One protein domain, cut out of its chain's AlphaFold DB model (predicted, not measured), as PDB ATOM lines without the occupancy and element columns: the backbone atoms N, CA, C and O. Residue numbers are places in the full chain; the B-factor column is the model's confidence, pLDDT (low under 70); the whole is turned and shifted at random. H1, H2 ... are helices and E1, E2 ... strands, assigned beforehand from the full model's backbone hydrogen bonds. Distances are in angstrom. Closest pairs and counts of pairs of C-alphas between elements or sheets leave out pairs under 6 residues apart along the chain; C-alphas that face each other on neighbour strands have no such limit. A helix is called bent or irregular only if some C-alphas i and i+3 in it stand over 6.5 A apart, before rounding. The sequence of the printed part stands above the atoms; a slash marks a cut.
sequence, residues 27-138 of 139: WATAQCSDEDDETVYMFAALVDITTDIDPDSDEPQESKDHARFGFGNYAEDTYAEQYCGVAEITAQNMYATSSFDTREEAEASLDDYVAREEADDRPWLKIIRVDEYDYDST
ATOM      1  N   TRP A  27      24.444 -11.342  67.869       91.81
ATOM      2  CA  TRP A  27      25.895 -11.271  67.924       91.81
ATOM      3  C   TRP A  27      26.338  -9.825  67.781       91.81
ATOM      4  O   TRP A  27      25.711  -9.027  67.069       91.81
ATOM      5  N   ALA A  28      27.411  -9.490  68.485       92.06
ATOM      6  CA  ALA A  28      27.981  -8.158  68.522       92.06
ATOM      7  C   ALA A  28      29.493  -8.217  68.319       92.06
ATOM      8  O   ALA A  28      30.148  -9.220  68.614       92.06
ATOM      9  N   THR A  29      30.042  -7.129  67.791       92.81
ATOM     10  CA  THR A  29      31.476  -6.937  67.628       92.81
ATOM     11  C   THR A  29      31.907  -5.599  68.193       92.81
ATOM     12  O   THR A  29      31.203  -4.600  68.037       92.81
ATOM     13  N   ALA A  30      33.105  -5.573  68.752       91.00
ATOM     14  CA  ALA A  30      33.763  -4.385  69.260       91.00
ATOM     15  C   ALA A  30      35.196  -4.357  68.721       91.00
ATOM     16  O   ALA A  30      35.831  -5.406  68.633       91.00
ATOM     17  N   GLN A  31      35.698  -3.193  68.313       89.31
ATOM     18  CA  GLN A  31      37.031  -3.073  67.716       89.31
ATOM     19  C   GLN A  31      37.909  -2.065  68.458       89.31
ATOM     20  O   GLN A  31      37.446  -1.045  68.972       89.31
ATOM     21  N   CYS A  32      39.204  -2.328  68.451       85.50
ATOM     22  CA  CYS A  32      40.236  -1.393  68.870       85.50
ATOM     23  C   CYS A  32      41.393  -1.450  67.860       85.50
ATOM     24  O   CYS A  32      41.557  -2.432  67.131       85.50
ATOM     25  N   SER A  33      42.206  -0.402  67.830       78.62
ATOM     26  CA  SER A  33      43.490  -0.388  67.129       78.62
ATOM     27  C   SER A  33      44.572  -0.021  68.129       78.62
ATOM     28  O   SER A  33      44.365   0.906  68.913       78.62
ATOM     29  N   ASP A  34      45.701  -0.716  68.093       69.69
ATOM     30  CA  ASP A  34      46.892  -0.295  68.831       69.69
ATOM     31  C   ASP A  34      47.471   0.970  68.161       69.69
ATOM     32  O   ASP A  34      47.466   1.082  66.934       69.69
ATOM     33  N   GLU A  35      47.921   1.958  68.939       63.78
ATOM     34  CA  GLU A  35      48.541   3.175  68.388       63.78
ATOM     35  C   GLU A  35      49.888   2.872  67.713       63.78
ATOM     36  O   GLU A  35      50.282   3.576  66.778       63.78
ATOM     37  N   ASP A  36      50.576   1.822  68.172       64.69
ATOM     38  CA  ASP A  36      51.909   1.437  67.704       64.69
ATOM     39  C   ASP A  36      51.885   0.323  66.642       64.69
ATOM     40  O   ASP A  36      52.898   0.092  65.971       64.69
ATOM     41  N   ASP A  37      50.746  -0.351  66.458       64.12
ATOM     42  CA  ASP A  37      50.616  -1.524  65.594       64.12
ATOM     43  C   ASP A  37      49.581  -1.277  64.484       64.12
ATOM     44  O   ASP A  37      48.472  -0.809  64.721       64.12
ATOM     45  N   GLU A  38      49.897  -1.659  63.242       75.06
ATOM     46  CA  GLU A  38      48.967  -1.563  62.097       75.06
ATOM     47  C   GLU A  38      47.795  -2.568  62.200       75.06
ATOM     48  O   GLU A  38      47.127  -2.853  61.205       75.06
ATOM     49  N   THR A  39      47.563  -3.142  63.384       84.94
ATOM     50  CA  THR A  39      46.629  -4.238  63.634       84.94
ATOM     51  C   THR A  39      45.361  -3.735  64.322       84.94
ATOM     52  O   THR A  39      45.398  -3.113  65.381       84.94
ATOM     53  N   VAL A  40      44.213  -4.068  63.737       87.31
ATOM     54  CA  VAL A  40      42.887  -3.907  64.331       87.31
ATOM     55  C   VAL A  40      42.491  -5.225  64.985       87.31
ATOM     56  O   VAL A  40      42.464  -6.266  64.322       87.31
ATOM     57  N   TYR A  41      42.138  -5.178  66.267       89.06
ATOM     58  CA  TYR A  41      41.547  -6.312  66.968       89.06
ATOM     59  C   TYR A  41      40.033  -6.145  67.005       89.06
ATOM     60  O   TYR A  41      39.525  -5.117  67.446       89.06
ATOM     61  N   MET A  42      39.317  -7.161  66.534       91.62
ATOM     62  CA  MET A  42      37.866  -7.251  66.593       91.62
ATOM     63  C   MET A  42      37.467  -8.358  67.558       91.62
ATOM     64  O   MET A  42      37.698  -9.532  67.289       91.62
ATOM     65  N   PHE A  43      36.828  -7.992  68.656       91.62
ATOM     66  CA  PHE A  43      36.166  -8.922  69.559       91.62
ATOM     67  C   PHE A  43      34.784  -9.237  69.005       91.62
ATOM     68  O   PHE A  43      34.084  -8.322  68.574       91.62
ATOM     69  N   ALA A  44      34.392 -10.505  69.004       92.62
ATOM     70  CA  ALA A  44      33.108 -10.947  68.483       92.62
ATOM     71  C   ALA A  44      32.470 -11.972  69.424       92.62
ATOM     72  O   ALA A  44      33.123 -12.954  69.781       92.62
ATOM     73  N   ALA A  45      31.214 -11.747  69.807       91.50
ATOM     74  CA  ALA A  45      30.520 -12.550  70.810       91.50
ATOM     75  C   ALA A  45      29.062 -12.806  70.443       91.50
ATOM     76  O   ALA A  45      28.431 -11.992  69.761       91.50
ATOM     77  N   LEU A  46      28.530 -13.913  70.961       91.19
ATOM     78  CA  LEU A  46      27.093 -14.089  71.135       91.19
ATOM     79  C   LEU A  46      26.652 -13.323  72.374       91.19
ATOM     80  O   LEU A  46      27.336 -13.351  73.397       91.19
ATOM     81  N   VAL A  47      25.530 -12.627  72.248       87.69
ATOM     82  CA  VAL A  47      24.948 -11.817  73.307       87.69
ATOM     83  C   VAL A  47      23.530 -12.292  73.552       87.69
ATOM     84  O   VAL A  47      22.696 -12.228  72.641       87.69
ATOM     85  N   ASP A  48      23.286 -12.763  74.768       85.88
ATOM     86  CA  ASP A  48      21.942 -13.063  75.243       85.88
ATOM     87  C   ASP A  48      21.301 -11.783  75.796       85.88
ATOM     88  O   ASP A  48      21.896 -11.073  76.613       85.88
ATOM     89  N   ILE A  49      20.099 -11.468  75.310       75.56
ATOM     90  CA  ILE A  49      19.243 -10.413  75.856       75.56
ATOM     91  C   ILE A  49      17.926 -11.068  76.251       75.56
ATOM     92  O   ILE A  49      16.904 -10.963  75.570       75.56
ATOM     93  N   THR A  50      17.983 -11.786  77.368       65.25
ATOM     94  CA  THR A  50      16.854 -12.502  77.970       65.25
ATOM     95  C   THR A  50      15.867 -11.602  78.712       65.25
ATOM     96  O   THR A  50      14.748 -12.036  78.998       65.25
ATOM     97  N   THR A  51      16.235 -10.361  79.039       52.12
ATOM     98  CA  THR A  51      15.434  -9.469  79.886       52.12
ATOM     99  C   THR A  51      14.748  -8.349  79.098       52.12
ATOM    100  O   THR A  51      15.373  -7.558  78.400       52.12
ATOM    101  N   ASP A  52      13.422  -8.286  79.251       49.16
ATOM    102  CA  ASP A  52      12.540  -7.172  78.867       49.16
ATOM    103  C   ASP A  52      12.431  -6.825  77.376       49.16
ATOM    104  O   ASP A  52      12.424  -5.664  76.964       49.16
ATOM    105  N   ILE A  53      12.165  -7.833  76.550       51.91
ATOM    106  CA  ILE A  53      11.473  -7.566  75.288       51.91
ATOM    107  C   ILE A  53       9.994  -7.386  75.605       51.91
ATOM    108  O   ILE A  53       9.230  -8.351  75.619       51.91
ATOM    109  N   ASP A  54       9.595  -6.147  75.893       52.31
ATOM    110  CA  ASP A  54       8.184  -5.775  75.910       52.31
ATOM    111  C   ASP A  54       7.598  -6.091  74.518       52.31
ATOM    112  O   ASP A  54       7.995  -5.467  73.529       52.31
ATOM    113  N   PRO A  55       6.683  -7.074  74.394       51.62
ATOM    114  CA  PRO A  55       6.116  -7.453  73.104       51.62
ATOM    115  C   PRO A  55       5.265  -6.333  72.482       51.62
ATOM    116  O   PRO A  55       4.938  -6.418  71.297       51.62
ATOM    117  N   ASP A  56       4.913  -5.307  73.268       54.69
ATOM    118  CA  ASP A  56       4.177  -4.116  72.850       54.69
ATOM    119  C   ASP A  56       5.101  -2.901  72.576       54.69
ATOM    120  O   ASP A  56       4.610  -1.835  72.195       54.69
ATOM    121  N   SER A  57       6.423  -3.050  72.738       50.84
ATOM    122  CA  SER A  57       7.427  -2.020  72.438       50.84
ATOM    123  C   SER A  57       7.857  -2.046  70.963       50.84
ATOM    124  O   SER A  57       8.078  -3.103  70.371       50.84
ATOM    125  N   ASP A  58       8.023  -0.864  70.359       53.81
ATOM    126  CA  ASP A  58       8.467  -0.669  68.967       53.81
ATOM    127  C   ASP A  58       9.967  -1.013  68.738       53.81
ATOM    128  O   ASP A  58      10.508  -0.754  67.660       53.81
ATOM    129  N   GLU A  59      10.670  -1.591  69.717       53.06
ATOM    130  CA  GLU A  59      12.116  -1.391  69.878       53.06
ATOM    131  C   GLU A  59      13.018  -2.647  69.676       53.06
ATOM    132  O   GLU A  59      13.840  -2.968  70.533       53.06
ATOM    133  N   PRO A  60      13.028  -3.346  68.517       59.00
ATOM    134  CA  PRO A  60      14.166  -4.209  68.155       59.00
ATOM    135  C   PRO A  60      15.505  -3.447  68.117       59.00
ATOM    136  O   PRO A  60      16.577  -4.054  68.170       59.00
ATOM    137  N   GLN A  61      15.431  -2.120  67.969       60.41
ATOM    138  CA  GLN A  61      16.568  -1.212  67.918       60.41
ATOM    139  C   GLN A  61      17.192  -0.983  69.307       60.41
ATOM    140  O   GLN A  61      18.417  -1.042  69.387       60.41
ATOM    141  N   GLU A  62      16.409  -0.817  70.385       70.44
ATOM    142  CA  GLU A  62      16.955  -0.723  71.755       70.44
ATOM    143  C   GLU A  62      17.666  -2.008  72.169       70.44
ATOM    144  O   GLU A  62      18.807  -1.940  72.612       70.44
ATOM    145  N   SER A  63      17.071  -3.186  71.942       76.62
ATOM    146  CA  SER A  63      17.729  -4.462  72.268       76.62
ATOM    147  C   SER A  63      19.044  -4.631  71.496       76.62
ATOM    148  O   SER A  63      20.059  -5.053  72.041       76.62
ATOM    149  N   LYS A  64      19.077  -4.226  70.223       80.81
ATOM    150  CA  LYS A  64      20.308  -4.231  69.427       80.81
ATOM    151  C   LYS A  64      21.355  -3.245  69.962       80.81
ATOM    152  O   LYS A  64      22.548  -3.549  69.935       80.81
ATOM    153  N   ASP A  65      20.933  -2.069  70.415       83.31
ATOM    154  CA  ASP A  65      21.829  -1.085  71.018       83.31
ATOM    155  C   ASP A  65      22.332  -1.546  72.394       83.31
ATOM    156  O   ASP A  65      23.515  -1.368  72.673       83.31
ATOM    157  N   HIS A  66      21.517  -2.244  73.187       82.50
ATOM    158  CA  HIS A  66      21.948  -2.917  74.417       82.50
ATOM    159  C   HIS A  66      23.009  -3.982  74.131       82.50
ATOM    160  O   HIS A  66      24.076  -3.941  74.741       82.50
ATOM    161  N   ALA A  67      22.787  -4.860  73.142       86.25
ATOM    162  CA  ALA A  67      23.784  -5.861  72.748       86.25
ATOM    163  C   ALA A  67      25.102  -5.191  72.354       86.25
ATOM    164  O   ALA A  67      26.177  -5.592  72.793       86.25
ATOM    165  N   ARG A  68      25.012  -4.144  71.525       87.75
ATOM    166  CA  ARG A  68      26.161  -3.419  70.983       87.75
ATOM    167  C   ARG A  68      26.960  -2.696  72.066       87.75
ATOM    168  O   ARG A  68      28.180  -2.820  72.091       87.75
ATOM    169  N   PHE A  69      26.294  -1.913  72.913       85.44
ATOM    170  CA  PHE A  69      26.958  -1.094  73.925       85.44
ATOM    171  C   PHE A  69      27.369  -1.907  75.154       85.44
ATOM    172  O   PHE A  69      28.483  -1.724  75.634       85.44
ATOM    173  N   GLY A  70      26.526  -2.831  75.623       84.38
ATOM    174  CA  GLY A  70      26.845  -3.717  76.745       84.38
ATOM    175  C   GLY A  70      28.072  -4.577  76.453       84.38
ATOM    176  O   GLY A  70      29.052  -4.536  77.197       84.38
ATOM    177  N   PHE A  71      28.086  -5.255  75.298       89.19
ATOM    178  CA  PHE A  71      29.257  -6.025  74.876       89.19
ATOM    179  C   PHE A  71      30.489  -5.140  74.641       89.19
ATOM    180  O   PHE A  71      31.596  -5.521  75.019       89.19
ATOM    181  N   GLY A  72      30.312  -3.960  74.036       87.44
ATOM    182  CA  GLY A  72      31.401  -3.005  73.816       87.44
ATOM    183  C   GLY A  72      32.115  -2.621  75.114       87.44
ATOM    184  O   GLY A  72      33.337  -2.725  75.179       87.44
ATOM    185  N   ASN A  73      31.355  -2.271  76.154       85.38
ATOM    186  CA  ASN A  73      31.900  -1.929  77.470       85.38
ATOM    187  C   ASN A  73      32.588  -3.135  78.127       85.38
ATOM    188  O   ASN A  73      33.698  -3.019  78.639       85.38
ATOM    189  N   TYR A  74      31.972  -4.321  78.063       85.44
ATOM    190  CA  TYR A  74      32.577  -5.541  78.606       85.44
ATOM    191  C   TYR A  74      33.919  -5.873  77.936       85.44
ATOM    192  O   TYR A  74      34.882  -6.260  78.608       85.44
ATOM    193  N   ALA A  75      34.001  -5.713  76.613       86.94
ATOM    194  CA  ALA A  75      35.226  -5.946  75.864       86.94
ATOM    195  C   ALA A  75      36.323  -4.929  76.212       86.94
ATOM    196  O   ALA A  75      37.495  -5.308  76.297       86.94
ATOM    197  N   GLU A  76      35.946  -3.672  76.449       84.50
ATOM    198  CA  GLU A  76      36.849  -2.626  76.924       84.50
ATOM    199  C   GLU A  76      37.444  -2.978  78.294       84.50
ATOM    200  O   GLU A  76      38.665  -3.047  78.433       84.50
ATOM    201  N   ASP A  77      36.594  -3.312  79.266       83.44
ATOM    202  CA  ASP A  77      37.013  -3.614  80.638       83.44
ATOM    203  C   ASP A  77      37.826  -4.914  80.759       83.44
ATOM    204  O   ASP A  77      38.668  -5.048  81.650       83.44
ATOM    205  N   THR A  78      37.569  -5.897  79.889       84.44
ATOM    206  CA  THR A  78      38.136  -7.248  80.036       84.44
ATOM    207  C   THR A  78      39.322  -7.508  79.115       84.44
ATOM    208  O   THR A  78      40.291  -8.152  79.521       84.44
ATOM    209  N   TYR A  79      39.251  -7.055  77.862       83.38
ATOM    210  CA  TYR A  79      40.186  -7.478  76.817       83.38
ATOM    211  C   TYR A  79      41.004  -6.320  76.242       83.38
ATOM    212  O   TYR A  79      42.139  -6.546  75.820       83.38
ATOM    213  N   ALA A  80      40.492  -5.086  76.229       80.25
ATOM    214  CA  ALA A  80      41.168  -3.999  75.525       80.25
ATOM    215  C   ALA A  80      42.571  -3.692  76.076       80.25
ATOM    216  O   ALA A  80      43.495  -3.500  75.290       80.25
ATOM    217  N   GLU A  81      42.792  -3.742  77.394       80.31
ATOM    218  CA  GLU A  81      44.142  -3.555  77.958       80.31
ATOM    219  C   GLU A  81      45.117  -4.645  77.479       80.31
ATOM    220  O   GLU A  81      46.265  -4.360  77.134       80.31
ATOM    221  N   GLN A  82      44.657  -5.898  77.398       82.69
ATOM    222  CA  GLN A  82      45.493  -7.034  77.011       82.69
ATOM    223  C   GLN A  82      45.902  -6.994  75.533       82.69
ATOM    224  O   GLN A  82      47.015  -7.410  75.200       82.69
ATOM    225  N   TYR A  83      44.998  -6.565  74.651       82.75
ATOM    226  CA  TYR A  83      45.196  -6.663  73.203       82.75
ATOM    227  C   TYR A  83      45.505  -5.324  72.523       82.75
ATOM    228  O   TYR A  83      46.095  -5.338  71.450       82.75
ATOM    229  N   CYS A  84      45.124  -4.191  73.119       78.19
ATOM    230  CA  CYS A  84      45.106  -2.888  72.444       78.19
ATOM    231  C   CYS A  84      46.011  -1.825  73.087       78.19
ATOM    232  O   CYS A  84      46.151  -0.746  72.518       78.19
ATOM    233  N   GLY A  85      46.582  -2.070  74.272       67.00
ATOM    234  CA  GLY A  85      47.569  -1.191  74.911       67.00
ATOM    235  C   GLY A  85      47.039   0.138  75.479       67.00
ATOM    236  O   GLY A  85      47.361   0.444  76.623       67.00
ATOM    237  N   VAL A  86      46.255   0.934  74.728       63.22
ATOM    238  CA  VAL A  86      45.716   2.253  75.159       63.22
ATOM    239  C   VAL A  86      44.411   2.684  74.434       63.22
ATOM    240  O   VAL A  86      44.038   3.853  74.479       63.22
ATOM    241  N   ALA A  87      43.668   1.801  73.760       60.59
ATOM    242  CA  ALA A  87      42.488   2.220  72.983       60.59
ATOM    243  C   ALA A  87      41.149   1.880  73.662       60.59
ATOM    244  O   ALA A  87      40.735   0.721  73.672       60.59
ATOM    245  N   GLU A  88      40.456   2.910  74.163       68.88
ATOM    246  CA  GLU A  88      39.026   2.848  74.506       68.88
ATOM    247  C   GLU A  88      38.225   2.402  73.266       68.88
ATOM    248  O   GLU A  88      38.447   2.884  72.144       68.88
ATOM    249  N   ILE A  89      37.284   1.472  73.437       79.69
ATOM    250  CA  ILE A  89      36.427   1.020  72.337       79.69
ATOM    251  C   ILE A  89      35.422   2.136  72.048       79.69
ATOM    252  O   ILE A  89      34.463   2.357  72.778       79.69
ATOM    253  N   THR A  90      35.616   2.869  70.950       70.69
ATOM    254  CA  THR A  90      34.710   3.977  70.602       70.69
ATOM    255  C   THR A  90      33.422   3.487  69.935       70.69
ATOM    256  O   THR A  90      33.387   2.438  69.297       70.69
ATOM    257  N   ALA A  91      32.361   4.301  69.968       62.25
ATOM    258  CA  ALA A  91      31.082   3.987  69.319       62.25
ATOM    259  C   ALA A  91      31.177   3.700  67.800       62.25
ATOM    260  O   ALA A  91      30.258   3.105  67.238       62.25
ATOM    261  N   GLN A  92      32.259   4.120  67.130       63.69
ATOM    262  CA  GLN A  92      32.513   3.838  65.708       63.69
ATOM    263  C   GLN A  92      32.986   2.399  65.461       63.69
ATOM    264  O   GLN A  92      32.869   1.896  64.348       63.69
ATOM    265  N   ASN A  93      33.479   1.740  66.505       74.44
ATOM    266  CA  ASN A  93      34.086   0.419  66.458       74.44
ATOM    267  C   ASN A  93      33.114  -0.697  66.864       74.44
ATOM    268  O   ASN A  93      33.522  -1.845  67.033       74.44
ATOM    269  N   MET A  94      31.841  -0.363  67.068       85.12
ATOM    270  CA  MET A  94      30.842  -1.271  67.615       85.12
ATOM    271  C   MET A  94      29.793  -1.627  66.562       85.12
ATOM    272  O   MET A  94      29.275  -0.757  65.860       85.12
ATOM    273  N   TYR A  95      29.415  -2.899  66.506       85.94
ATOM    274  CA  TYR A  95      28.341  -3.391  65.650       85.94
ATOM    275  C   TYR A  95      27.559  -4.486  66.370       85.94
ATOM    276  O   TYR A  95      28.121  -5.247  67.144       85.94
ATOM    277  N   ALA A  96      26.264  -4.578  66.095       85.25
ATOM    278  CA  ALA A  96      25.447  -5.732  66.443       85.25
ATOM    279  C   ALA A  96      24.561  -6.077  65.246       85.25
ATOM    280  O   ALA A  96      24.205  -5.197  64.450       85.25
ATOM    281  N   THR A  97      24.206  -7.346  65.093       82.69
ATOM    282  CA  THR A  97      23.260  -7.777  64.057       82.69
ATOM    283  C   THR A  97      21.804  -7.703  64.546       82.69
ATOM    284  O   THR A  97      21.519  -7.113  65.585       82.69
ATOM    285  N   SER A  98      20.860  -8.195  63.744       73.69
ATOM    286  CA  SER A  98      19.452  -8.374  64.123       73.69
ATOM    287  C   SER A  98      19.265  -9.575  65.060       73.69
ATOM    288  O   SER A  98      20.156 -10.408  65.173       73.69
ATOM    289  N   SER A  99      18.109  -9.667  65.720       81.69
ATOM    290  CA  SER A  99      17.795 -10.781  66.618       81.69
ATOM    291  C   SER A  99      17.613 -12.102  65.876       81.69
ATOM    292  O   SER A  99      17.048 -12.120  64.778       81.69
ATOM    293  N   PHE A 100      17.993 -13.191  66.532       85.56
ATOM    294  CA  PHE A 100      17.690 -14.563  66.138       85.56
ATOM    295  C   PHE A 100      16.798 -15.220  67.184       85.56
ATOM    296  O   PHE A 100      16.888 -14.899  68.373       85.56
ATOM    297  N   ASP A 101      15.966 -16.152  66.727       82.19
ATOM    298  CA  ASP A 101      15.002 -16.858  67.572       82.19
ATOM    299  C   ASP A 101      15.676 -17.982  68.383       82.19
ATOM    300  O   ASP A 101      15.080 -18.535  69.304       82.19
ATOM    301  N   THR A 102      16.912 -18.355  68.027       85.94
ATOM    302  CA  THR A 102      17.692 -19.391  68.713       85.94
ATOM    303  C   THR A 102      19.172 -19.031  68.808       85.94
ATOM    304  O   THR A 102      19.727 -18.346  67.938       85.94
ATOM    305  N   ARG A 103      19.836 -19.572  69.834       88.31
ATOM    306  CA  ARG A 103      21.289 -19.475  70.018       88.31
ATOM    307  C   ARG A 103      22.046 -20.026  68.817       88.31
ATOM    308  O   ARG A 103      22.975 -19.386  68.337       88.31
ATOM    309  N   GLU A 104      21.640 -21.193  68.310       91.12
ATOM    310  CA  GLU A 104      22.323 -21.829  67.181       91.12
ATOM    311  C   GLU A 104      22.238 -21.000  65.892       91.12
ATOM    312  O   GLU A 104      23.186 -20.987  65.109       91.12
ATOM    313  N   GLU A 105      21.129 -20.293  65.654       90.44
ATOM    314  CA  GLU A 105      21.004 -19.394  64.501       90.44
ATOM    315  C   GLU A 105      21.918 -18.172  64.624       90.44
ATOM    316  O   GLU A 105      22.571 -17.795  63.645       90.44
ATOM    317  N   ALA A 106      22.015 -17.588  65.821       90.06
ATOM    318  CA  ALA A 106      22.942 -16.494  66.088       90.06
ATOM    319  C   ALA A 106      24.404 -16.936  65.938       90.06
ATOM    320  O   ALA A 106      25.191 -16.243  65.291       90.06
ATOM    321  N   GLU A 107      24.747 -18.109  66.474       92.50
ATOM    322  CA  GLU A 107      26.072 -18.729  66.368       92.50
ATOM    323  C   GLU A 107      26.452 -18.988  64.912       92.50
ATOM    324  O   GLU A 107      27.495 -18.518  64.455       92.50
ATOM    325  N   ALA A 108      25.571 -19.633  64.145       93.06
ATOM    326  CA  ALA A 108      25.802 -19.891  62.728       93.06
ATOM    327  C   ALA A 108      25.976 -18.594  61.924       93.06
ATOM    328  O   ALA A 108      26.822 -18.525  61.028       93.06
ATOM    329  N   SER A 109      25.202 -17.549  62.240       92.88
ATOM    330  CA  SER A 109      25.355 -16.247  61.590       92.88
ATOM    331  C   SER A 109      26.671 -15.562  61.950       92.88
ATOM    332  O   SER A 109      27.259 -14.910  61.083       92.88
ATOM    333  N   LEU A 110      27.119 -15.668  63.200       92.94
ATOM    334  CA  LEU A 110      28.384 -15.093  63.632       92.94
ATOM    335  C   LEU A 110      29.567 -15.838  62.996       92.94
ATOM    336  O   LEU A 110      30.526 -15.210  62.553       92.94
ATOM    337  N   ASP A 111      29.490 -17.163  62.905       93.69
ATOM    338  CA  ASP A 111      30.500 -17.991  62.243       93.69
ATOM    339  C   ASP A 111      30.642 -17.645  60.756       93.69
ATOM    340  O   ASP A 111      31.765 -17.496  60.271       93.69
ATOM    341  N   ASP A 112      29.527 -17.451  60.041       94.06
ATOM    342  CA  ASP A 112      29.543 -17.007  58.640       94.06
ATOM    343  C   ASP A 112      30.170 -15.611  58.494       94.06
ATOM    344  O   ASP A 112      30.993 -15.378  57.604       94.06
ATOM    345  N   TYR A 113      29.843 -14.690  59.408       91.50
ATOM    346  CA  TYR A 113      30.469 -13.371  59.450       91.50
ATOM    347  C   TYR A 113      31.989 -13.482  59.615       91.50
ATOM    348  O   TYR A 113      32.723 -12.949  58.786       91.50
ATOM    349  N   VAL A 114      32.464 -14.207  60.631       91.75
ATOM    350  CA  VAL A 114      33.900 -14.359  60.909       91.75
ATOM    351  C   VAL A 114      34.619 -15.029  59.743       91.75
ATOM    352  O   VAL A 114      35.628 -14.504  59.277       91.75
ATOM    353  N   ALA A 115      34.073 -16.121  59.205       93.31
ATOM    354  CA  ALA A 115      34.671 -16.827  58.076       93.31
ATOM    355  C   ALA A 115      34.813 -15.928  56.838       93.31
ATOM    356  O   ALA A 115      35.831 -15.974  56.147       93.31
ATOM    357  N   ARG A 116      33.813 -15.083  56.561       93.06
ATOM    358  CA  ARG A 116      33.866 -14.103  55.470       93.06
ATOM    359  C   ARG A 116      34.921 -13.030  55.723       93.06
ATOM    360  O   ARG A 116      35.691 -12.716  54.821       93.06
ATOM    361  N   GLU A 117      34.977 -12.486  56.935       91.44
ATOM    362  CA  GLU A 117      35.944 -11.445  57.279       91.44
ATOM    363  C   GLU A 117      37.396 -11.967  57.238       91.44
ATOM    364  O   GLU A 117      38.291 -11.229  56.817       91.44
ATOM    365  N   GLU A 118      37.630 -13.228  57.617       89.88
ATOM    366  CA  GLU A 118      38.929 -13.904  57.489       89.88
ATOM    367  C   GLU A 118      39.277 -14.236  56.029       89.88
ATOM    368  O   GLU A 118      40.437 -14.132  55.628       89.88
ATOM    369  N   ALA A 119      38.283 -14.595  55.210       91.31
ATOM    370  CA  ALA A 119      38.476 -14.895  53.791       91.31
ATOM    371  C   ALA A 119      38.844 -13.662  52.946       91.31
ATOM    372  O   ALA A 119      39.483 -13.814  51.904       91.31
ATOM    373  N   ASP A 120      38.487 -12.457  53.398       91.94
ATOM    374  CA  ASP A 120      38.838 -11.190  52.743       91.94
ATOM    375  C   ASP A 120      40.349 -10.844  52.825       91.94
ATOM    376  O   ASP A 120      40.764  -9.813  52.294       91.94
ATOM    377  N   ASP A 121      41.175 -11.694  53.459       85.31
ATOM    378  CA  ASP A 121      42.650 -11.618  53.528       85.31
ATOM    379  C   ASP A 121      43.170 -10.227  53.926       85.31
ATOM    380  O   ASP A 121      44.021  -9.619  53.274       85.31
ATOM    381  N   ARG A 122      42.611  -9.686  55.013       86.69
ATOM    382  CA  ARG A 122      43.060  -8.433  55.630       86.69
ATOM    383  C   ARG A 122      44.102  -8.762  56.699       86.69
ATOM    384  O   ARG A 122      43.719  -9.044  57.833       86.69
ATOM    385  N   PRO A 123      45.415  -8.720  56.395       84.94
ATOM    386  CA  PRO A 123      46.454  -9.149  57.337       84.94
ATOM    387  C   PRO A 123      46.507  -8.290  58.606       84.94
ATOM    388  O   PRO A 123      46.988  -8.758  59.637       84.94
ATOM    389  N   TRP A 124      45.998  -7.060  58.517       86.25
ATOM    390  CA  TRP A 124      45.868  -6.101  59.608       86.25
ATOM    391  C   TRP A 124      44.689  -6.395  60.542       86.25
ATOM    392  O   TRP A 124      44.591  -5.767  61.585       86.25
ATOM    393  N   LEU A 125      43.780  -7.313  60.212       89.81
ATOM    394  CA  LEU A 125      42.636  -7.631  61.062       89.81
ATOM    395  C   LEU A 125      42.882  -8.926  61.841       89.81
ATOM    396  O   LEU A 125      43.241  -9.958  61.269       89.81
ATOM    397  N   LYS A 126      42.644  -8.888  63.153       90.44
ATOM    398  CA  LYS A 126      42.614 -10.062  64.033       90.44
ATOM    399  C   LYS A 126      41.255 -10.159  64.702       90.44
ATOM    400  O   LYS A 126      40.832  -9.219  65.363       90.44
ATOM    401  N   ILE A 127      40.584 -11.297  64.545       92.00
ATOM    402  CA  ILE A 127      39.286 -11.550  65.175       92.00
ATOM    403  C   ILE A 127      39.497 -12.425  66.411       92.00
ATOM    404  O   ILE A 127      40.128 -13.478  66.337       92.00
ATOM    405  N   ILE A 128      38.972 -11.980  67.548       90.31
ATOM    406  CA  ILE A 128      38.991 -12.674  68.832       90.31
ATOM    407  C   ILE A 128      37.555 -13.080  69.159       90.31
ATOM    408  O   ILE A 128      36.690 -12.227  69.359       90.31
ATOM    409  N   ARG A 129      37.289 -14.389  69.202       89.19
ATOM    410  CA  ARG A 129      35.993 -14.911  69.644       89.19
ATOM    411  C   ARG A 129      35.911 -14.863  71.160       89.19
ATOM    412  O   ARG A 129      36.821 -15.326  71.842       89.19
ATOM    413  N   VAL A 130      34.809 -14.319  71.651       82.06
ATOM    414  CA  VAL A 130      34.426 -14.344  73.058       82.06
ATOM    415  C   VAL A 130      33.266 -15.325  73.159       82.06
ATOM    416  O   VAL A 130      32.325 -15.218  72.372       82.06
ATOM    417  N   ASP A 131      33.383 -16.324  74.038       71.81
ATOM    418  CA  ASP A 131      32.496 -17.495  74.047       71.81
ATOM    419  C   ASP A 131      31.013 -17.093  74.107       71.81
ATOM    420  O   ASP A 131      30.238 -17.447  73.220       71.81
ATOM    421  N   GLU A 132      30.635 -16.321  75.126       73.50
ATOM    422  CA  GLU A 132      29.269 -15.849  75.341       73.50
ATOM    423  C   GLU A 132      29.290 -14.663  76.316       73.50
ATOM    424  O   GLU A 132      30.063 -14.670  77.279       73.50
ATOM    425  N   TYR A 133      28.469 -13.643  76.064       74.38
ATOM    426  CA  TYR A 133      28.233 -12.533  76.985       74.38
ATOM    427  C   TYR A 133      26.745 -12.485  77.344       74.38
ATOM    428  O   TYR A 133      25.896 -12.290  76.477       74.38
ATOM    429  N   ASP A 134      26.450 -12.654  78.628       75.06
ATOM    430  CA  ASP A 134      25.118 -12.446  79.195       75.06
ATOM    431  C   ASP A 134      25.074 -11.043  79.808       75.06
ATOM    432  O   ASP A 134      25.762 -10.772  80.802       75.06
ATOM    433  N   TYR A 135      24.281 -10.159  79.198       62.84
ATOM    434  CA  TYR A 135      24.127  -8.768  79.627       62.84
ATOM    435  C   TYR A 135      23.680  -8.664  81.097       62.84
ATOM    436  O   TYR A 135      24.220  -7.860  81.862       62.84
ATOM    437  N   ASP A 136      22.776  -9.549  81.521       63.09
ATOM    438  CA  ASP A 136      22.128  -9.535  82.838       63.09
ATOM    439  C   ASP A 136      23.080  -9.972  83.967       63.09
ATOM    440  O   ASP A 136      22.882  -9.651  85.138       63.09
ATOM    441  N   SER A 137      24.161 -10.686  83.634       52.75
ATOM    442  CA  SER A 137      25.141 -11.174  84.616       52.75
ATOM    443  C   SER A 137      26.088 -10.091  85.158       52.75
ATOM    444  O   SER A 137      26.882 -10.364  86.067       52.75
ATOM    445  N   THR A 138      26.021  -8.877  84.599       50.56
ATOM    446  CA  THR A 138      26.951  -7.775  84.887       50.56
ATOM    447  C   THR A 138      26.352  -6.577  85.639       50.56
ATOM    448  O   THR A 138      27.122  -5.695  86.029       50.56
TER     449      THR A 138
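Overview. This is residues 27 to 138 of the 139 residues of an uncharacterized protein of Lysobacter sp. TY2-98 (UniProt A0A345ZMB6). A twisted sheet of four strands is the middle of three layers, with the long helix H1 over one face and H2 over the other. Residues 54 to 59 stick out in the link before H1. The 112 printed residues have three named helices and four named strands, in the order E1 E2 H1 E3 H2 E4 H3. The sheet is mixed, in order E3, E1, E2, E4, and the class is mixed, helices and strands. The whole is compact, with a radius of gyration of the C-alphas of 14.3 A, and elongated, spanning 48 by 28 by 22 A.

Along the chain. E1, residues 27 to 33, begins at C-alpha 27 (25.895, -11.271, 67.924). E2, residues 40 to 49, is 27.1 A long. H1, residues 60 to 84, is 31.3 A long, with a kink of 56 degrees near residue 78; it is irregular, C-alphas 78 and 81 being 7.4 A apart. E3 is residues 94 to 96. H2, residues 103 to 119, is 24.1 A long. E4, residues 125 to 134, is 25.7 A long and bends by 62 degrees at residue 131. H3, residues 135 to 138, ends at C-alpha 138 (26.951, -7.775, 84.887).

Arrangement. E1 and E2 form an antiparallel hairpin, with N 30 and O 43 2.9 A apart. E3 is antiparallel to E1, with N 29 and O 95 2.8 A apart. E4 is parallel to E2, with N 44 and O 128 2.9 A apart. E2, H1, E3 and E3, H2, E4 are split strand-helix-strand units, their parallel strands separated in the sheet by others, with right-handed crossovers. H1 is on the sheet; its closest C-alphas to E3 are those of Arg 68 and Ala 96, 5.1 A apart. H2 is on the opposite face at a height over the sheet of 9.6 A, over E2 and along the strands, at 7 degrees on the local plane. H3 only grazes the sheet and only just touches H1, with 3 pairs of C-alphas within 8 A; the closest are those of Gly 70 and Tyr 135, 6.4 A apart. Every O i to N i+4 pair is within hydrogen-bond range in H2, and 18 of 21 in H1; H3 is too short for one.

Size, cuts and confidence. The C-alphas of Asp 36 and Asp 56, the two farthest apart, are 48.3 A apart. The printed part has no cut and no long link. Its mean pLDDT is 79.5; residues 34 to 37, 50 to 61, 85 to 88, 91 to 92 and 135 to 138 are under 70.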